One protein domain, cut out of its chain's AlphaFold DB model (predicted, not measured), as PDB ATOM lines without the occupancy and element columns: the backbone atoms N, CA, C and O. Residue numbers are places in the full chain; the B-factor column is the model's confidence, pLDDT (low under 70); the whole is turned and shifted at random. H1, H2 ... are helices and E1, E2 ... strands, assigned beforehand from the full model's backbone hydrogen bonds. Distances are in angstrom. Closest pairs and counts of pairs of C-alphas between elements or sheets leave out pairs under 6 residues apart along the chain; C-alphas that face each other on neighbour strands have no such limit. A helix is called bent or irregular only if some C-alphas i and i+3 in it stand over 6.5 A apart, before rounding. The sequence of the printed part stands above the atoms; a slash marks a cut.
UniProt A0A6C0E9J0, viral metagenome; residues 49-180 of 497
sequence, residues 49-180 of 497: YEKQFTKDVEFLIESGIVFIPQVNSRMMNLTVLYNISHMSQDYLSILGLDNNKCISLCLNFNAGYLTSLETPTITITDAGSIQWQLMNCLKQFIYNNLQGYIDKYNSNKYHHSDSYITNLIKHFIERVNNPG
ATOM      1  N   TYR A  49     -55.471  44.850 -49.880       79.62
ATOM      2  CA  TYR A  49     -54.064  45.057 -49.519       79.62
ATOM      3  C   TYR A  49     -53.864  46.284 -48.637       79.62
ATOM      4  O   TYR A  49     -53.098  46.224 -47.683       79.62
ATOM      5  N   GLU A  50     -54.607  47.357 -48.909       83.44
ATOM      6  CA  GLU A  50     -54.644  48.541 -48.048       83.44
ATOM      7  C   GLU A  50     -55.175  48.153 -46.665       83.44
ATOM      8  O   GLU A  50     -54.559  48.486 -45.661       83.44
ATOM      9  N   LYS A  51     -56.231  47.325 -46.606       84.19
ATOM     10  CA  LYS A  51     -56.725  46.766 -45.335       84.19
ATOM     11  C   LYS A  51     -55.677  45.929 -44.608       84.19
ATOM     12  O   LYS A  51     -55.579  46.009 -43.388       84.19
ATOM     13  N   GLN A  52     -54.920  45.101 -45.331       87.38
ATOM     14  CA  GLN A  52     -53.873  44.281 -44.722       87.38
ATOM     15  C   GLN A  52     -52.729  45.142 -44.175       87.38
ATOM     16  O   GLN A  52     -52.278  44.902 -43.059       87.38
ATOM     17  N   PHE A  53     -52.285  46.146 -44.933       89.38
ATOM     18  CA  PHE A  53     -51.263  47.096 -44.502       89.38
ATOM     19  C   PHE A  53     -51.715  47.877 -43.263       89.38
ATOM     20  O   PHE A  53     -50.999  47.898 -42.269       89.38
ATOM     21  N   THR A  54     -52.925  48.443 -43.293       87.56
ATOM     22  CA  THR A  54     -53.533  49.150 -42.157       87.56
ATOM     23  C   THR A  54     -53.545  48.279 -40.904       87.56
ATOM     24  O   THR A  54     -53.035  48.704 -39.872       87.56
ATOM     25  N   LYS A  55     -54.018  47.030 -41.008       88.25
ATOM     26  CA  LYS A  55     -54.020  46.092 -39.877       88.25
ATOM     27  C   LYS A  55     -52.619  45.814 -39.347       88.25
ATOM     28  O   LYS A  55     -52.419  45.804 -38.142       88.25
ATOM     29  N   ASP A  56     -51.646  45.572 -40.221       90.06
ATOM     30  CA  ASP A  56     -50.271  45.327 -39.780       90.06
ATOM     31  C   ASP A  56     -49.690  46.534 -39.033       90.06
ATOM     32  O   ASP A  56     -49.011  46.342 -38.027       90.06
ATOM     33  N   VAL A  57     -49.992  47.758 -39.482       88.75
ATOM     34  CA  VAL A  57     -49.571  48.992 -38.804       88.75
ATOM     35  C   VAL A  57     -50.282  49.178 -37.462       88.75
ATOM     36  O   VAL A  57     -49.632  49.553 -36.495       88.75
ATOM     37  N   GLU A  58     -51.575  48.870 -37.356       87.69
ATOM     38  CA  GLU A  58     -52.326  48.943 -36.089       87.69
ATOM     39  C   GLU A  58     -51.776  47.997 -35.010       87.69
ATOM     40  O   GLU A  58     -51.889  48.274 -33.817       87.69
ATOM     41  N   PHE A  59     -51.152  46.885 -35.413       86.81
ATOM     42  CA  PHE A  59     -50.469  45.965 -34.498       86.81
ATOM     43  C   PHE A  59     -49.066  46.438 -34.081       86.81
ATOM     44  O   PHE A  59     -48.461  45.820 -33.199       86.81
ATOM     45  N   LEU A  60     -48.524  47.501 -34.688       86.62
ATOM     46  CA  LEU A  60     -47.228  48.051 -34.304       86.62
ATOM     47  C   LEU A  60     -47.357  48.824 -32.993       86.62
ATOM     48  O   LEU A  60     -47.846  49.948 -32.944       86.62
ATOM     49  N   ILE A  61     -46.862  48.210 -31.923       77.25
ATOM     50  CA  ILE A  61     -46.725  48.840 -30.615       77.25
ATOM     51  C   ILE A  61     -45.286  48.622 -30.169       77.25
ATOM     52  O   ILE A  61     -44.884  47.492 -29.897       77.25
ATOM     53  N   GLU A  62     -44.512  49.700 -30.108       77.75
ATOM     54  CA  GLU A  62     -43.121  49.668 -29.669       77.75
ATOM     55  C   GLU A  62     -42.793  50.963 -28.923       77.75
ATOM     56  O   GLU A  62     -43.159  52.060 -29.350       77.75
ATOM     57  N   SER A  63     -42.134  50.835 -27.774       77.44
ATOM     58  CA  SER A  63     -41.859  51.989 -26.914       77.44
ATOM     59  C   SER A  63     -40.828  52.920 -27.560       77.44
ATOM     60  O   SER A  63     -39.807  52.468 -28.070       77.44
ATOM     61  N   GLY A  64     -41.081  54.232 -27.515       79.62
ATOM     62  CA  GLY A  64     -40.189  55.237 -28.106       79.62
ATOM     63  C   GLY A  64     -40.271  55.342 -29.632       79.62
ATOM     64  O   GLY A  64     -39.385  55.940 -30.238       79.62
ATOM     65  N   ILE A  65     -41.309  54.779 -30.261       90.88
ATOM     66  CA  ILE A  65     -41.530  54.881 -31.707       90.88
ATOM     67  C   ILE A  65     -42.871  55.533 -32.002       90.88
ATOM     68  O   ILE A  65     -43.884  55.213 -31.384       90.88
ATOM     69  N   VAL A  66     -42.870  56.418 -32.995       91.81
ATOM     70  CA  VAL A  66     -44.081  56.972 -33.596       91.81
ATOM     71  C   VAL A  66     -44.219  56.433 -35.015       91.81
ATOM     72  O   VAL A  66     -43.305  56.554 -35.833       91.81
ATOM     73  N   PHE A  67     -45.374  55.840 -35.305       92.25
ATOM     74  CA  PHE A  67     -45.739  55.326 -36.622       92.25
ATOM     75  C   PHE A  67     -46.721  56.292 -37.292       92.25
ATOM     76  O   PHE A  67     -47.772  56.593 -36.735       92.25
ATOM     77  N   ILE A  68     -46.388  56.768 -38.491       91.56
ATOM     78  CA  ILE A  68     -47.209  57.701 -39.272       91.56
ATOM     79  C   ILE A  68     -47.534  57.032 -40.616       91.56
ATOM     80  O   ILE A  68     -46.761  57.156 -41.573       91.56
ATOM     81  N   PRO A  69     -48.634  56.264 -40.701       89.94
ATOM     82  CA  PRO A  69     -49.066  55.659 -41.952       89.94
ATOM     83  C   PRO A  69     -49.743  56.683 -42.867       89.94
ATOM     84  O   PRO A  69     -50.509  57.535 -42.423       89.94
ATOM     85  N   GLN A  70     -49.523  56.546 -44.171       85.81
ATOM     86  CA  GLN A  70     -50.277  57.243 -45.209       85.81
ATOM     87  C   GLN A  70     -50.710  56.232 -46.267       85.81
ATOM     88  O   GLN A  70     -49.879  55.596 -46.915       85.81
ATOM     89  N   VAL A  71     -52.020  56.076 -46.445       81.12
ATOM     90  CA  VAL A  71     -52.600  55.102 -47.377       81.12
ATOM     91  C   VAL A  71     -53.550  55.816 -48.328       81.12
ATOM     92  O   VAL A  71     -54.467  56.512 -47.896       81.12
ATOM     93  N   ASN A  72     -53.336  55.645 -49.628       74.06
ATOM     94  CA  ASN A  72     -54.281  56.022 -50.674       74.06
ATOM     95  C   ASN A  72     -54.237  55.006 -51.827       74.06
ATOM     96  O   ASN A  72     -53.397  54.109 -51.850       74.06
ATOM     97  N   SER A  73     -55.109  55.181 -52.821       67.69
ATOM     98  CA  SER A  73     -55.282  54.244 -53.943       67.69
ATOM     99  C   SER A  73     -54.037  54.004 -54.811       67.69
ATOM    100  O   SER A  73     -54.060  53.117 -55.664       67.69
ATOM    101  N   ARG A  74     -52.966  54.791 -54.644       67.62
ATOM    102  CA  ARG A  74     -51.712  54.692 -55.408       67.62
ATOM    103  C   ARG A  74     -50.470  54.497 -54.541       67.62
ATOM    104  O   ARG A  74     -49.402  54.269 -55.098       67.62
ATOM    105  N   MET A  75     -50.575  54.633 -53.220       73.25
ATOM    106  CA  MET A  75     -49.413  54.657 -52.336       73.25
ATOM    107  C   MET A  75     -49.774  54.143 -50.943       73.25
ATOM    108  O   MET A  75     -50.710  54.635 -50.316       73.25
ATOM    109  N   MET A  76     -48.986  53.190 -50.449       88.69
ATOM    110  CA  MET A  76     -48.918  52.857 -49.027       88.69
ATOM    111  C   MET A  76     -47.543  53.279 -48.531       88.69
ATOM    112  O   MET A  76     -46.524  52.786 -49.016       88.69
ATOM    113  N   ASN A  77     -47.523  54.210 -47.591       91.31
ATOM    114  CA  ASN A  77     -46.317  54.737 -46.983       91.31
ATOM    115  C   ASN A  77     -46.391  54.549 -45.465       91.31
ATOM    116  O   ASN A  77     -47.449  54.740 -44.861       91.31
ATOM    117  N   LEU A  78     -45.275  54.155 -44.858       93.88
ATOM    118  CA  LEU A  78     -45.087  54.207 -43.416       93.88
ATOM    119  C   LEU A  78     -43.845  55.036 -43.099       93.88
ATOM    120  O   LEU A  78     -42.734  54.628 -43.444       93.88
ATOM    121  N   THR A  79     -44.034  56.134 -42.373       95.75
ATOM    122  CA  THR A  79     -42.944  56.847 -41.706       95.75
ATOM    123  C   THR A  79     -42.832  56.353 -40.269       95.75
ATOM    124  O   THR A  79     -43.822  56.299 -39.539       95.75
ATOM    125  N   VAL A  80     -41.622  55.989 -39.861       96.00
ATOM    126  CA  VAL A  80     -41.286  55.512 -38.520       96.00
ATOM    127  C   VAL A  80     -40.281  56.471 -37.911       96.00
ATOM    128  O   VAL A  80     -39.176  56.614 -38.427       96.00
ATOM    129  N   LEU A  81     -40.663  57.120 -36.816       96.00
ATOM    130  CA  LEU A  81     -39.797  58.016 -36.057       96.00
ATOM    131  C   LEU A  81     -39.354  57.298 -34.789       96.00
ATOM    132  O   LEU A  81     -40.175  57.029 -33.912       96.00
ATOM    133  N   TYR A  82     -38.065  56.974 -34.699       95.25
ATOM    134  CA  TYR A  82     -37.498  56.334 -33.519       95.25
ATOM    135  C   TYR A  82     -36.773  57.346 -32.638       95.25
ATOM    136  O   TYR A  82     -35.791  57.963 -33.058       95.25
ATOM    137  N   ASN A  83     -37.266  57.497 -31.411       92.75
ATOM    138  CA  ASN A  83     -36.669  58.340 -30.392       92.75
ATOM    139  C   ASN A  83     -35.380  57.685 -29.866       92.75
ATOM    140  O   ASN A  83     -35.382  56.524 -29.461       92.75
ATOM    141  N   ILE A  84     -34.285  58.446 -29.876       90.44
ATOM    142  CA  ILE A  84     -32.946  57.996 -29.464       90.44
ATOM    143  C   ILE A  84     -32.470  58.633 -28.150       90.44
ATOM    144  O   ILE A  84     -31.307  58.491 -27.783       90.44
ATOM    145  N   SER A  85     -33.370  59.290 -27.413       87.88
ATOM    146  CA  SER A  85     -33.059  60.024 -26.178       87.88
ATOM    147  C   SER A  85     -32.597  59.174 -25.004       87.88
ATOM    148  O   SER A  85     -31.991  59.678 -24.059       87.88
ATOM    149  N   HIS A  86     -32.842  57.867 -25.069       85.38
ATOM    150  CA  HIS A  86     -32.333  56.897 -24.107       85.38
ATOM    151  C   HIS A  86     -30.850  56.560 -24.309       85.38
ATOM    152  O   HIS A  86     -30.258  55.923 -23.435       85.38
ATOM    153  N   MET A  87     -30.246  56.923 -25.445       86.06
ATOM    154  CA  MET A  87     -28.838  56.640 -25.732       86.06
ATOM    155  C   MET A  87     -27.906  57.574 -24.948       86.06
ATOM    156  O   MET A  87     -28.247  58.716 -24.653       86.06
ATOM    157  N   SER A  88     -26.699  57.107 -24.607       81.12
ATOM    158  CA  SER A  88     -25.725  57.949 -23.898       81.12
ATOM    159  C   SER A  88     -25.165  59.055 -24.798       81.12
ATOM    160  O   SER A  88     -25.001  58.873 -26.004       81.12
ATOM    161  N   GLN A  89     -24.798  60.192 -24.201       78.69
ATOM    162  CA  GLN A  89     -24.255  61.331 -24.946       78.69
ATOM    163  C   GLN A  89     -22.965  60.982 -25.704       78.69
ATOM    164  O   GLN A  89     -22.794  61.403 -26.848       78.69
ATOM    165  N   ASP A  90     -22.092  60.166 -25.106       72.88
ATOM    166  CA  ASP A  90     -20.867  59.685 -25.756       72.88
ATOM    167  C   ASP A  90     -21.192  58.888 -27.023       72.88
ATOM    168  O   ASP A  90     -20.554  59.052 -28.060       72.88
ATOM    169  N   TYR A  91     -22.229  58.052 -26.962       77.69
ATOM    170  CA  TYR A  91     -22.663  57.234 -28.085       77.69
ATOM    171  C   TYR A  91     -23.266  58.081 -29.212       77.69
ATOM    172  O   TYR A  91     -22.903  57.913 -30.377       77.69
ATOM    173  N   LEU A  92     -24.131  59.040 -28.864       82.00
ATOM    174  CA  LEU A  92     -24.709  59.987 -29.820       82.00
ATOM    175  C   LEU A  92     -23.622  60.819 -30.511       82.00
ATOM    176  O   LEU A  92     -23.617  60.932 -31.736       82.00
ATOM    177  N   SER A  93     -22.653  61.323 -29.739       77.19
ATOM    178  CA  SER A  93     -21.506  62.078 -30.252       77.19
ATOM    179  C   SER A  93     -20.660  61.244 -31.220       77.19
ATOM    180  O   SER A  93     -20.384  61.682 -32.338       77.19
ATOM    181  N   ILE A  94     -20.328  60.004 -30.840       74.56
ATOM    182  CA  ILE A  94     -19.555  59.065 -31.666       74.56
ATOM    183  C   ILE A  94     -20.218  58.809 -33.022       74.56
ATOM    184  O   ILE A  94     -19.512  58.678 -34.026       74.56
ATOM    185  N   LEU A  95     -21.552  58.719 -33.054       78.94
ATOM    186  CA  LEU A  95     -22.310  58.436 -34.271       78.94
ATOM    187  C   LEU A  95     -22.731  59.691 -35.046       78.94
ATOM    188  O   LEU A  95     -23.253  59.555 -36.158       78.94
ATOM    189  N   GLY A  96     -22.502  60.888 -34.498       77.50
ATOM    190  CA  GLY A  96     -22.955  62.153 -35.078       77.50
ATOM    191  C   GLY A  96     -24.481  62.308 -35.073       77.50
ATOM    192  O   GLY A  96     -25.039  62.878 -36.016       77.50
ATOM    193  N   LEU A  97     -25.145  61.757 -34.055       84.06
ATOM    194  CA  LEU A  97     -26.589  61.832 -33.844       84.06
ATOM    195  C   LEU A  97     -26.941  63.013 -32.931       84.06
ATOM    196  O   LEU A  97     -26.188  63.362 -32.024       84.06
ATOM    197  N   ASP A  98     -28.097  63.622 -33.182       82.81
ATOM    198  CA  ASP A  98     -28.634  64.722 -32.380       82.81
ATOM    199  C   ASP A  98     -29.695  64.175 -31.422       82.81
ATOM    200  O   ASP A  98     -30.684  63.592 -31.863       82.81
ATOM    201  N   ASN A  99     -29.488  64.369 -30.119       82.00
ATOM    202  CA  ASN A  99     -30.377  63.856 -29.079       82.00
ATOM    203  C   ASN A  99     -31.795  64.451 -29.143       82.00
ATOM    204  O   ASN A  99     -32.745  63.874 -28.618       82.00
ATOM    205  N   ASN A 100     -31.941  65.609 -29.791       81.81
ATOM    206  CA  ASN A 100     -33.223  66.279 -29.982       81.81
ATOM    207  C   ASN A 100     -33.953  65.799 -31.246       81.81
ATOM    208  O   ASN A 100     -34.995  66.338 -31.600       81.81
ATOM    209  N   LYS A 101     -33.419  64.812 -31.971       84.88
ATOM    210  CA  LYS A 101     -34.029  64.302 -33.201       84.88
ATOM    211  C   LYS A 101     -34.395  62.836 -33.069       84.88
ATOM    212  O   LYS A 101     -33.782  62.080 -32.325       84.88
ATOM    213  N   CYS A 102     -35.403  62.428 -33.832       92.12
ATOM    214  CA  CYS A 102     -35.680  61.019 -34.072       92.12
ATOM    215  C   CYS A 102     -34.954  60.572 -35.338       92.12
ATOM    216  O   CYS A 102     -34.851  61.340 -36.294       92.12
ATOM    217  N   ILE A 103     -34.527  59.312 -35.382       94.44
ATOM    218  CA  ILE A 103     -34.148  58.706 -36.658       94.44
ATOM    219  C   ILE A 103     -35.435  58.403 -37.420       94.44
ATOM    220  O   ILE A 103     -36.311  57.708 -36.901       94.44
ATOM    221  N   SER A 104     -35.537  58.912 -38.646       95.81
ATOM    222  CA  SER A 104     -36.699  58.695 -39.505       95.81
ATOM    223  C   SER A 104     -36.423  57.594 -40.523       95.81
ATOM    224  O   SER A 104     -35.411  57.635 -41.227       95.81
ATOM    225  N   LEU A 105     -37.328  56.622 -40.614       96.88
ATOM    226  CA  LEU A 105     -37.373  55.581 -41.639       96.88
ATOM    227  C   LEU A 105     -38.687  55.706 -42.414       96.88
ATOM    228  O   LEU A 105     -39.757  55.490 -41.854       96.88
ATOM    229  N   CYS A 106     -38.607  55.980 -43.713       95.81
ATOM    230  CA  CYS A 106     -39.762  56.003 -44.606       95.81
ATOM    231  C   CYS A 106     -39.749  54.775 -45.520       95.81
ATOM    232  O   CYS A 106     -38.774  54.538 -46.241       95.81
ATOM    233  N   LEU A 107     -40.847  54.022 -45.516       94.44
ATOM    234  CA  LEU A 107     -41.085  52.857 -46.367       94.44
ATOM    235  C   LEU A 107     -42.208  53.174 -47.355       94.44
ATOM    236  O   LEU A 107     -43.315  53.487 -46.925       94.44
ATOM    237  N   ASN A 108     -41.951  53.064 -48.659       92.06
ATOM    238  CA  ASN A 108     -42.957  53.305 -49.700       92.06
ATOM    239  C   ASN A 108     -43.186  52.058 -50.568       92.06
ATOM    240  O   ASN A 108     -42.262  51.580 -51.225       92.06
ATOM    241  N   PHE A 109     -44.419  51.547 -50.580       89.00
ATOM    242  CA  PHE A 109     -44.832  50.331 -51.280       89.00
ATOM    243  C   PHE A 109     -45.596  50.668 -52.577       89.00
ATOM    244  O   PHE A 109     -46.802  50.922 -52.545       89.00
ATOM    245  N   ASN A 110     -44.910  50.631 -53.728       75.31
ATOM    246  CA  ASN A 110     -45.454  51.077 -55.025       75.31
ATOM    247  C   ASN A 110     -46.382  50.064 -55.734       75.31
ATOM    248  O   ASN A 110     -47.262  50.477 -56.485       75.31
ATOM    249  N   ALA A 111     -46.217  48.753 -55.510       69.94
ATOM    250  CA  ALA A 111     -46.949  47.695 -56.234       69.94
ATOM    251  C   ALA A 111     -47.758  46.753 -55.326       69.94
ATOM    252  O   ALA A 111     -47.926  45.563 -55.617       69.94
ATOM    253  N   GLY A 112     -48.276  47.302 -54.226       74.25
ATOM    254  CA  GLY A 112     -49.087  46.567 -53.260       74.25
ATOM    255  C   GLY A 112     -48.271  45.892 -52.152       74.25
ATOM    256  O   GLY A 112     -47.167  45.396 -52.368       74.25
ATOM    257  N   TYR A 113     -48.819  45.885 -50.938       86.25
ATOM    258  CA  TYR A 113     -48.202  45.277 -49.760       86.25
ATOM    259  C   TYR A 113     -48.475  43.762 -49.736       86.25
ATOM    260  O   TYR A 113     -49.634  43.349 -49.751       86.25
ATOM    261  N   LEU A 114     -47.411  42.945 -49.704       86.75
ATOM    262  CA  LEU A 114     -47.441  41.465 -49.728       86.75
ATOM    263  C   LEU A 114     -48.045  40.829 -50.995       86.75
ATOM    264  O   LEU A 114     -48.500  39.685 -50.971       86.75
ATOM    265  N   THR A 115     -48.038  41.546 -52.116       81.12
ATOM    266  CA  THR A 115     -48.638  41.085 -53.384       81.12
ATOM    267  C   THR A 115     -47.655  40.880 -54.511       81.12
ATOM    268  O   THR A 115     -47.984  40.244 -55.510       81.12
ATOM    269  N   SER A 116     -46.470  41.452 -54.380       84.56
ATOM    270  CA  SER A 116     -45.422  41.404 -55.380       84.56
ATOM    271  C   SER A 116     -44.074  41.294 -54.684       84.56
ATOM    272  O   SER A 116     -43.931  41.630 -53.509       84.56
ATOM    273  N   LEU A 117     -43.075  40.835 -55.432       87.06
ATOM    274  CA  LEU A 117     -41.681  40.860 -54.994       87.06
ATOM    275  C   LEU A 117     -41.037  42.240 -55.164       87.06
ATOM    276  O   LEU A 117     -39.825  42.371 -54.997       87.06
ATOM    277  N   GLU A 118     -41.821  43.264 -55.510       87.88
ATOM    278  CA  GLU A 118     -41.310  44.621 -55.595       87.88
ATOM    279  C   GLU A 118     -40.973  45.120 -54.188       87.88
ATOM    280  O   GLU A 118     -41.809  45.149 -53.283       87.88
ATOM    281  N   THR A 119     -39.707  45.473 -53.989       89.88
ATOM    282  CA  THR A 119     -39.216  45.940 -52.696       89.88
ATOM    283  C   THR A 119     -39.664  47.378 -52.457       89.88
ATOM    284  O   THR A 119     -39.567  48.182 -53.388       89.88
ATOM    285  N   PRO A 120     -40.077  47.753 -51.234       91.06
ATOM    286  CA  PRO A 120     -40.373  49.145 -50.945       91.06
ATOM    287  C   PRO A 120     -39.142  50.027 -51.142       91.06
ATOM    288  O   PRO A 120     -38.009  49.619 -50.864       91.06
ATOM    289  N   THR A 121     -39.375  51.268 -51.558       91.94
ATOM    290  CA  THR A 121     -38.346  52.303 -51.479       91.94
ATOM    291  C   THR A 121     -38.111  52.640 -50.011       91.94
ATOM    292  O   THR A 121     -39.067  52.810 -49.251       91.94
ATOM    293  N   ILE A 122     -36.840  52.733 -49.625       94.25
ATOM    294  CA  ILE A 122     -36.408  53.025 -48.258       94.25
ATOM    295  C   ILE A 122     -35.680  54.363 -48.264       94.25
ATOM    296  O   ILE A 122     -34.716  54.535 -49.011       94.25
ATOM    297  N   THR A 123     -36.107  55.270 -47.393       93.81
ATOM    298  CA  THR A 123     -35.399  56.520 -47.110       93.81
ATOM    299  C   THR A 123     -35.135  56.597 -45.615       93.81
ATOM    300  O   THR A 123     -36.025  56.312 -44.821       93.81
ATOM    301  N   ILE A 124     -33.911  56.964 -45.234       92.94
ATOM    302  CA  ILE A 124     -33.520  57.156 -43.836       92.94
ATOM    303  C   ILE A 124     -32.922  58.551 -43.692       92.94
ATOM    304  O   ILE A 124     -32.055  58.916 -44.490       92.94
ATOM    305  N   THR A 125     -33.359  59.300 -42.681       90.38
ATOM    306  CA  THR A 125     -32.818  60.625 -42.343       90.38
ATOM    307  C   THR A 125     -32.423  60.701 -40.872       90.38
ATOM    308  O   THR A 125     -32.806  59.853 -40.066       90.38
ATOM    309  N   ASP A 126     -31.597  61.699 -40.543       89.25
ATOM    310  CA  ASP A 126     -31.140  61.996 -39.176       89.25
ATOM    311  C   ASP A 126     -30.383  60.837 -38.493       89.25
ATOM    312  O   ASP A 126     -30.216  60.807 -37.280       89.25
ATOM    313  N   ALA A 127     -29.850  59.907 -39.292       86.62
ATOM    314  CA  ALA A 127     -29.171  58.698 -38.831       86.62
ATOM    315  C   ALA A 127     -27.638  58.811 -38.790       86.62
ATOM    316  O   ALA A 127     -26.955  57.793 -38.688       86.62
ATOM    317  N   GLY A 128     -27.079  60.020 -38.899       82.50
ATOM    318  CA  GLY A 128     -25.639  60.264 -38.781       82.50
ATOM    319  C   GLY A 128     -24.777  59.250 -39.551       82.50
ATOM    320  O   GLY A 128     -25.035  58.929 -40.712       82.50
ATOM    321  N   SER A 129     -23.779  58.697 -38.864       78.62
ATOM    322  CA  SER A 129     -22.840  57.710 -39.417       78.62
ATOM    323  C   SER A 129     -23.431  56.344 -39.754       78.62
ATOM    324  O   SER A 129     -22.825  55.584 -40.510       78.62
ATOM    325  N   ILE A 130     -24.615  56.024 -39.230       86.25
ATOM    326  CA  ILE A 130     -25.241  54.709 -39.390       86.25
ATOM    327  C   ILE A 130     -26.241  54.674 -40.553       86.25
ATOM    328  O   ILE A 130     -26.723  53.601 -40.908       86.25
ATOM    329  N   GLN A 131     -26.516  55.810 -41.208       87.50
ATOM    330  CA  GLN A 131     -27.500  55.914 -42.294       87.50
ATOM    331  C   GLN A 131     -27.289  54.871 -43.403       87.50
ATOM    332  O   GLN A 131     -28.234  54.203 -43.827       87.50
ATOM    333  N   TRP A 132     -26.045  54.695 -43.855       85.44
ATOM    334  CA  TRP A 132     -25.718  53.710 -44.887       85.44
ATOM    335  C   TRP A 132     -25.913  52.266 -44.412       85.44
ATOM    336  O   TRP A 132     -26.478  51.447 -45.140       85.44
ATOM    337  N   GLN A 133     -25.474  51.957 -43.188       89.38
ATOM    338  CA  GLN A 133     -25.656  50.632 -42.596       89.38
ATOM    339  C   GLN A 133     -27.135  50.262 -42.551       89.38
ATOM    340  O   GLN A 133     -27.507  49.176 -42.992       89.38
ATOM    341  N   LEU A 134     -27.963  51.183 -42.055       93.19
ATOM    342  CA  LEU A 134     -29.403  50.999 -41.938       93.19
ATOM    343  C   LEU A 134     -30.046  50.785 -43.315       93.19
ATOM    344  O   LEU A 134     -30.845  49.872 -43.498       93.19
ATOM    345  N   MET A 135     -29.640  51.559 -44.324       91.25
ATOM    346  CA  MET A 135     -30.127  51.375 -45.693       91.25
ATOM    347  C   MET A 135     -29.821  49.966 -46.225       91.25
ATOM    348  O   MET A 135     -30.686  49.311 -46.810       91.25
ATOM    349  N   ASN A 136     -28.595  49.478 -46.025       90.38
ATOM    350  CA  ASN A 136     -28.172  48.174 -46.532       90.38
ATOM    351  C   ASN A 136     -28.771  46.999 -45.765       90.38
ATOM    352  O   ASN A 136     -29.201  46.029 -46.397       90.38
ATOM    353  N   CYS A 137     -28.811  47.067 -44.433       94.06
ATOM    354  CA  CYS A 137     -29.350  45.979 -43.627       94.06
ATOM    355  C   CYS A 137     -30.844  45.783 -43.906       94.06
ATOM    356  O   CYS A 137     -31.286  44.644 -44.049       94.06
ATOM    357  N   LEU A 138     -31.609  46.869 -44.083       96.06
ATOM    358  CA  LEU A 138     -33.031  46.784 -44.400       96.06
ATOM    359  C   LEU A 138     -33.258  46.250 -45.813       96.06
ATOM    360  O   LEU A 138     -34.073  45.350 -45.992       96.06
ATOM    361  N   LYS A 139     -32.487  46.706 -46.811       93.88
ATOM    362  CA  LYS A 139     -32.550  46.135 -48.169       93.88
ATOM    363  C   LYS A 139     -32.278  44.629 -48.174       93.88
ATOM    364  O   LYS A 139     -32.996  43.883 -48.834       93.88
ATOM    365  N   GLN A 140     -31.279  44.171 -47.418       93.56
ATOM    366  CA  GLN A 140     -30.971  42.743 -47.301       93.56
ATOM    367  C   GLN A 140     -32.051  41.969 -46.555       93.56
ATOM    368  O   GLN A 140     -32.430  40.885 -46.996       93.56
ATOM    369  N   PHE A 141     -32.573  42.519 -45.458       95.75
ATOM    370  CA  PHE A 141     -33.687  41.916 -44.737       95.75
ATOM    371  C   PHE A 141     -34.873  41.689 -45.678       95.75
ATOM    372  O   PHE A 141     -35.413  40.587 -45.735       95.75
ATOM    373  N   ILE A 142     -35.246  42.705 -46.455       94.38
ATOM    374  CA  ILE A 142     -36.357  42.627 -47.404       94.38
ATOM    375  C   ILE A 142     -36.071  41.568 -48.466       94.38
ATOM    376  O   ILE A 142     -36.884  40.667 -48.654       94.38
ATOM    377  N   TYR A 143     -34.903  41.635 -49.107       93.56
ATOM    378  CA  TYR A 143     -34.508  40.685 -50.147       93.56
ATOM    379  C   TYR A 143     -34.576  39.227 -49.667       93.56
ATOM    380  O   TYR A 143     -35.092  38.364 -50.373       93.56
ATOM    381  N   ASN A 144     -34.114  38.959 -48.444       94.56
ATOM    382  CA  ASN A 144     -34.057  37.606 -47.893       94.56
ATOM    383  C   ASN A 144     -35.411  37.083 -47.390       94.56
ATOM    384  O   ASN A 144     -35.607  35.869 -47.349       94.56
ATOM    385  N   ASN A 145     -36.332  37.960 -46.972       95.19
ATOM    386  CA  ASN A 145     -37.531  37.543 -46.236       95.19
ATOM    387  C   ASN A 145     -38.858  37.800 -46.969       95.19
ATOM    388  O   ASN A 145     -39.848  37.139 -46.651       95.19
ATOM    389  N   LEU A 146     -38.911  38.725 -47.939       94.00
ATOM    390  CA  LEU A 146     -40.166  39.175 -48.557       94.00
ATOM    391  C   LEU A 146     -40.969  38.021 -49.176       94.00
ATOM    392  O   LEU A 146     -42.158  37.889 -48.889       94.00
ATOM    393  N   GLN A 147     -40.322  37.139 -49.946       94.50
ATOM    394  CA  GLN A 147     -40.983  35.969 -50.543       94.50
ATOM    395  C   GLN A 147     -41.643  35.082 -49.478       94.50
ATOM    396  O   GLN A 147     -42.798  34.695 -49.626       94.50
ATOM    397  N   GLY A 148     -40.949  34.818 -48.367       95.19
ATOM    398  CA  GLY A 148     -41.480  33.982 -47.291       95.19
ATOM    399  C   GLY A 148     -42.724  34.582 -46.630       95.19
ATOM    400  O   GLY A 148     -43.650  33.849 -46.277       95.19
ATOM    401  N   TYR A 149     -42.788  35.909 -46.493       94.81
ATOM    402  CA  TYR A 149     -43.987  36.581 -45.988       94.81
ATOM    403  C   TYR A 149     -45.138  36.572 -46.996       94.81
ATOM    404  O   TYR A 149     -46.277  36.341 -46.591       94.81
ATOM    405  N   ILE A 150     -44.852  36.743 -48.289       93.12
ATOM    406  CA  ILE A 150     -45.850  36.620 -49.362       93.12
ATOM    407  C   ILE A 150     -46.445  35.206 -49.379       93.12
ATOM    408  O   ILE A 150     -47.662  35.047 -49.433       93.12
ATOM    409  N   ASP A 151     -45.617  34.169 -49.246       93.94
ATOM    410  CA  ASP A 151     -46.078  32.776 -49.215       93.94
ATOM    411  C   ASP A 151     -46.937  32.484 -47.978       93.94
ATOM    412  O   ASP A 151     -47.983  31.831 -48.073       93.94
ATOM    413  N   LYS A 152     -46.545  33.001 -46.804       93.50
ATOM    414  CA  LYS A 152     -47.362  32.927 -45.578       93.50
ATOM    415  C   LYS A 152     -48.707  33.628 -45.762       93.50
ATOM    416  O   LYS A 152     -49.729  33.083 -45.347       93.50
ATOM    417  N   TYR A 153     -48.715  34.801 -46.393       91.50
ATOM    418  CA  TYR A 153     -49.932  35.567 -46.662       91.50
ATOM    419  C   TYR A 153     -50.864  34.819 -47.618       91.50
ATOM    420  O   TYR A 153     -52.021  34.571 -47.284       91.50
ATOM    421  N   ASN A 154     -50.335  34.328 -48.740       91.12
ATOM    422  CA  ASN A 154     -51.095  33.558 -49.727       91.12
ATOM    423  C   ASN A 154     -51.624  32.221 -49.181       91.12
ATOM    424  O   ASN A 154     -52.654  31.731 -49.640       91.12
ATOM    425  N   SER A 155     -50.942  31.628 -48.197       93.00
ATOM    426  CA  SER A 155     -51.359  30.379 -47.546       93.00
ATOM    427  C   SER A 155     -52.221  30.574 -46.290       93.00
ATOM    428  O   SER A 155     -52.504  29.589 -45.606       93.00
ATOM    429  N   ASN A 156     -52.654  31.805 -45.981       90.25
ATOM    430  CA  ASN A 156     -53.407  32.160 -44.766       90.25
ATOM    431  C   ASN A 156     -52.701  31.761 -43.451       90.25
ATOM    432  O   ASN A 156     -53.351  31.494 -42.442       90.25
ATOM    433  N   LYS A 157     -51.364  31.713 -43.453       92.00
ATOM    434  CA  LYS A 157     -50.505  31.443 -42.281       92.00
ATOM    435  C   LYS A 157     -49.797  32.703 -41.771       92.00
ATOM    436  O   LYS A 157     -48.809  32.619 -41.044       92.00
ATOM    437  N   TYR A 158     -50.241  33.871 -42.220       91.75
ATOM    438  CA  TYR A 158     -49.667  35.159 -41.858       91.75
ATOM    439  C   TYR A 158     -50.286  35.683 -40.561       91.75
ATOM    440  O   TYR A 158     -51.505  35.666 -40.405       91.75
ATOM    441  N   HIS A 159     -49.445  36.160 -39.642       89.69
ATOM    442  CA  HIS A 159     -49.863  36.667 -38.337       89.69
ATOM    443  C   HIS A 159     -49.432  38.124 -38.173       89.69
ATOM    444  O   HIS A 159     -48.255  38.435 -38.318       89.69
ATOM    445  N   HIS A 160     -50.368  39.005 -37.812       85.94
ATOM    446  CA  HIS A 160     -50.100  40.441 -37.652       85.94
ATOM    447  C   HIS A 160     -49.085  40.749 -36.534       85.94
ATOM    448  O   HIS A 160     -48.276  41.659 -36.665       85.94
ATOM    449  N   SER A 161     -49.057  39.947 -35.463       81.56
ATOM    450  CA  SER A 161     -48.082  40.086 -34.365       81.56
ATOM    451  C   SER A 161     -46.636  39.752 -34.764       81.56
ATOM    452  O   SER A 161     -45.699  40.087 -34.042       81.56
ATOM    453  N   ASP A 162     -46.460  39.057 -35.888       86.06
ATOM    454  CA  ASP A 162     -45.174  38.650 -36.464       86.06
ATOM    455  C   ASP A 162     -45.137  39.019 -37.956       86.06
ATOM    456  O   ASP A 162     -44.729  38.242 -38.822       86.06
ATOM    457  N   SER A 163     -45.668  40.205 -38.262       90.94
ATOM    458  CA  SER A 163     -45.832  40.685 -39.626       90.94
ATOM    459  C   SER A 163     -44.481  41.001 -40.282       90.94
ATOM    460  O   SER A 163     -43.452  41.179 -39.619       90.94
ATOM    461  N   TYR A 164     -44.483  41.102 -41.610       92.06
ATOM    462  CA  TYR A 164     -43.329  41.550 -42.382       92.06
ATOM    463  C   TYR A 164     -42.834  42.922 -41.908       92.06
ATOM    464  O   TYR A 164     -41.636  43.083 -41.661       92.06
ATOM    465  N   ILE A 165     -43.744  43.886 -41.720       91.75
ATOM    466  CA  ILE A 165     -43.379  45.232 -41.273       91.75
ATOM    467  C   ILE A 165     -42.914  45.232 -39.813       91.75
ATOM    468  O   ILE A 165     -41.891  45.834 -39.512       91.75
ATOM    469  N   THR A 166     -43.555  44.465 -38.924       91.38
ATOM    470  CA  THR A 166     -43.121  44.319 -37.523       91.38
ATOM    471  C   THR A 166     -41.685  43.813 -37.436       91.38
ATOM    472  O   THR A 166     -40.876  44.385 -36.710       91.38
ATOM    473  N   ASN A 167     -41.334  42.766 -38.185       93.69
ATOM    474  CA  ASN A 167     -39.977  42.225 -38.151       93.69
ATOM    475  C   ASN A 167     -38.953  43.133 -38.835       93.69
ATOM    476  O   ASN A 167     -37.825  43.231 -38.355       93.69
ATOM    477  N   LEU A 168     -39.342  43.844 -39.898       94.75
ATOM    478  CA  LEU A 168     -38.492  44.859 -40.519       94.75
ATOM    479  C   LEU A 168     -38.173  46.001 -39.539       94.75
ATOM    480  O   LEU A 168     -37.019  46.414 -39.435       94.75
ATOM    481  N   ILE A 169     -39.169  46.475 -38.783       94.25
ATOM    482  CA  ILE A 169     -38.987  47.523 -37.771       94.25
ATOM    483  C   ILE A 169     -38.160  47.021 -36.582       94.25
ATOM    484  O   ILE A 169     -37.240  47.713 -36.156       94.25
ATOM    485  N   LYS A 170     -38.386  45.793 -36.097       93.00
ATOM    486  CA  LYS A 170     -37.520  45.179 -35.071       93.00
ATOM    487  C   LYS A 170     -36.063  45.104 -35.527       93.00
ATOM    488  O   LYS A 170     -35.165  45.453 -34.763       93.00
ATOM    489  N   HIS A 171     -35.828  44.714 -36.783       95.25
ATOM    490  CA  HIS A 171     -34.489  44.683 -37.377       95.25
ATOM    491  C   HIS A 171     -33.864  46.081 -37.442       95.25
ATOM    492  O   HIS A 171     -32.708  46.254 -37.065       95.25
ATOM    493  N   PHE A 172     -34.631  47.095 -37.857       95.50
ATOM    494  CA  PHE A 172     -34.202  48.497 -37.847       95.50
ATOM    495  C   PHE A 172     -33.761  48.954 -36.448       95.50
ATOM    496  O   PHE A 172     -32.635  49.425 -36.287       95.50
ATOM    497  N   ILE A 173     -34.599  48.751 -35.427       93.31
ATOM    498  CA  ILE A 173     -34.317  49.148 -34.038       93.31
ATOM    499  C   ILE A 173     -33.071  48.441 -33.506       93.31
ATOM    500  O   ILE A 173     -32.222  49.066 -32.866       93.31
ATOM    501  N   GLU A 174     -32.933  47.139 -33.773       92.69
ATOM    502  CA  GLU A 174     -31.768  46.373 -33.331       92.69
ATOM    503  C   GLU A 174     -30.472  46.962 -33.906       92.69
ATOM    504  O   GLU A 174     -29.474  47.063 -33.191       92.69
ATOM    505  N   ARG A 175     -30.485  47.389 -35.176       93.44
ATOM    506  CA  ARG A 175     -29.318  47.980 -35.847       93.44
ATOM    507  C   ARG A 175     -29.026  49.407 -35.408       93.44
ATOM    508  O   ARG A 175     -27.855  49.749 -35.299       93.44
ATOM    509  N   VAL A 176     -30.047  50.201 -35.087       91.75
ATOM    510  CA  VAL A 176     -29.854  51.534 -34.494       91.75
ATOM    511  C   VAL A 176     -29.185  51.434 -33.116       91.75
ATOM    512  O   VAL A 176     -28.257  52.184 -32.819       91.75
ATOM    513  N   ASN A 177     -29.613  50.480 -32.285       89.06
ATOM    514  CA  ASN A 177     -29.058  50.305 -30.938       89.06
ATOM    515  C   ASN A 177     -27.718  49.546 -30.912       89.06
ATOM    516  O   ASN A 177     -27.009  49.619 -29.915       89.06
ATOM    517  N   ASN A 178     -27.371  48.811 -31.977       88.00
ATOM    518  CA  ASN A 178     -26.164  47.972 -32.034       88.00
ATOM    519  C   ASN A 178     -25.417  48.058 -33.392       88.00
ATOM    520  O   ASN A 178     -25.116  47.031 -34.010       88.00
ATOM    521  N   PRO A 179     -25.074  49.257 -33.886       85.62
ATOM    522  CA  PRO A 179     -24.490  49.475 -35.202       85.62
ATOM    523  C   PRO A 179     -23.092  48.863 -35.318       85.62
ATOM    524  O   PRO A 179     -22.743  48.301 -36.352       85.62
ATOM    525  N   GLY A 180     -22.296  48.865 -34.246       83.75
ATOM    526  CA  GLY A 180     -20.985  48.215 -34.235       83.75
ATOM    527  C   GLY A 180     -21.009  46.707 -33.957       83.75
ATOM    528  O   GLY A 180     -19.947  46.116 -33.762       83.75
TER     529      GLY A 180
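What this domain is: This is residues 49 to 180 of the 497 residues of a protein of viral metagenome (UniProt A0A6C0E9J0). A four-stranded sheet, E1 to E4, has three helical pieces covering one face: H1 over E1 and E2, H4 chiefly over E2, and the long arm H3a over E4; no named helix covers the other face. H2 sits beyond one end of the strands, and the short arm H3b lies toward the opposite end of the long axis. The printed part has 132 residues, with four named helices and four named strands in the order H1 E1 E2 H2 E3 E4 H3 H4; the sheet's order is E1 - E2 - E3 - E4, all antiparallel, and the class is mixed, helices and strands. It is compact, with a radius of gyration of the C-alphas of 15.0 A, yet elongated, spanning 47 by 25 by 25 A.

How they stand to each other: Start at the hairpin of E1, residues 65 to 72, and E2, residues 75 to 83, where N 68 and O 79 are 2.8 A apart, within hydrogen-bond range. E3, residues 102 to 109, is the antiparallel neighbour of E2, with N 80 and O 105 at 2.8 A. E4, residues 121 to 125, forms a hairpin with E3, with N 106 and O 123 at 2.8 A. H3, residues 128 to 154, was assigned by its hydrogen bonds as one helix but is bent, C-alphas 144 and 147 being 7.6 A apart; its arms H3a, residues 128 to 144, and H3b, residues 147 to 154, stand at a steep tilt of 57 degrees. H3a is itself irregular, with C-alphas 129 and 132 7.4 A apart. H1, residues 49 to 58, H3a, and H4, residues 164 to 177, are on the same face of the sheet, giving two layers, helices on one face of a sheet. H3a lies over E4 at a height over the sheet of 9.2 A, and the closest C-alphas, those of Ile 124 and Gln 131, are 6.3 A apart. H3a and H4 touch, with the C-alphas of Leu 134 and Phe 172 closest at 6.8 A, at a shallow tilt of 31 degrees, opposite ways. H2, residues 89 to 95, is not on the sheet. Every O i to N i+4 pair is within hydrogen-bond range in H1, H2, H3b and H4; in H3a 11 of 13 are.

Where its parts are: Find C-alpha 49 at (-54.064, 45.057, -49.519), where H1 begins. E2 runs 25.6 A from C-alpha 75 to C-alpha 83, and H3a runs 25.8 A. H4 spans 20.3 A and ends at C-alpha 177, (-29.058, 50.305, -30.938).

The domain as a whole: The C-alphas of Asp 90 and Ser 155 are the two farthest apart, 47.6 A. The printed part has no cut, and the link from E3 to E4, 11 residues, is long. Residues 73 to 74 and 111 have pLDDT under 70; the mean of the printed part is 88.0.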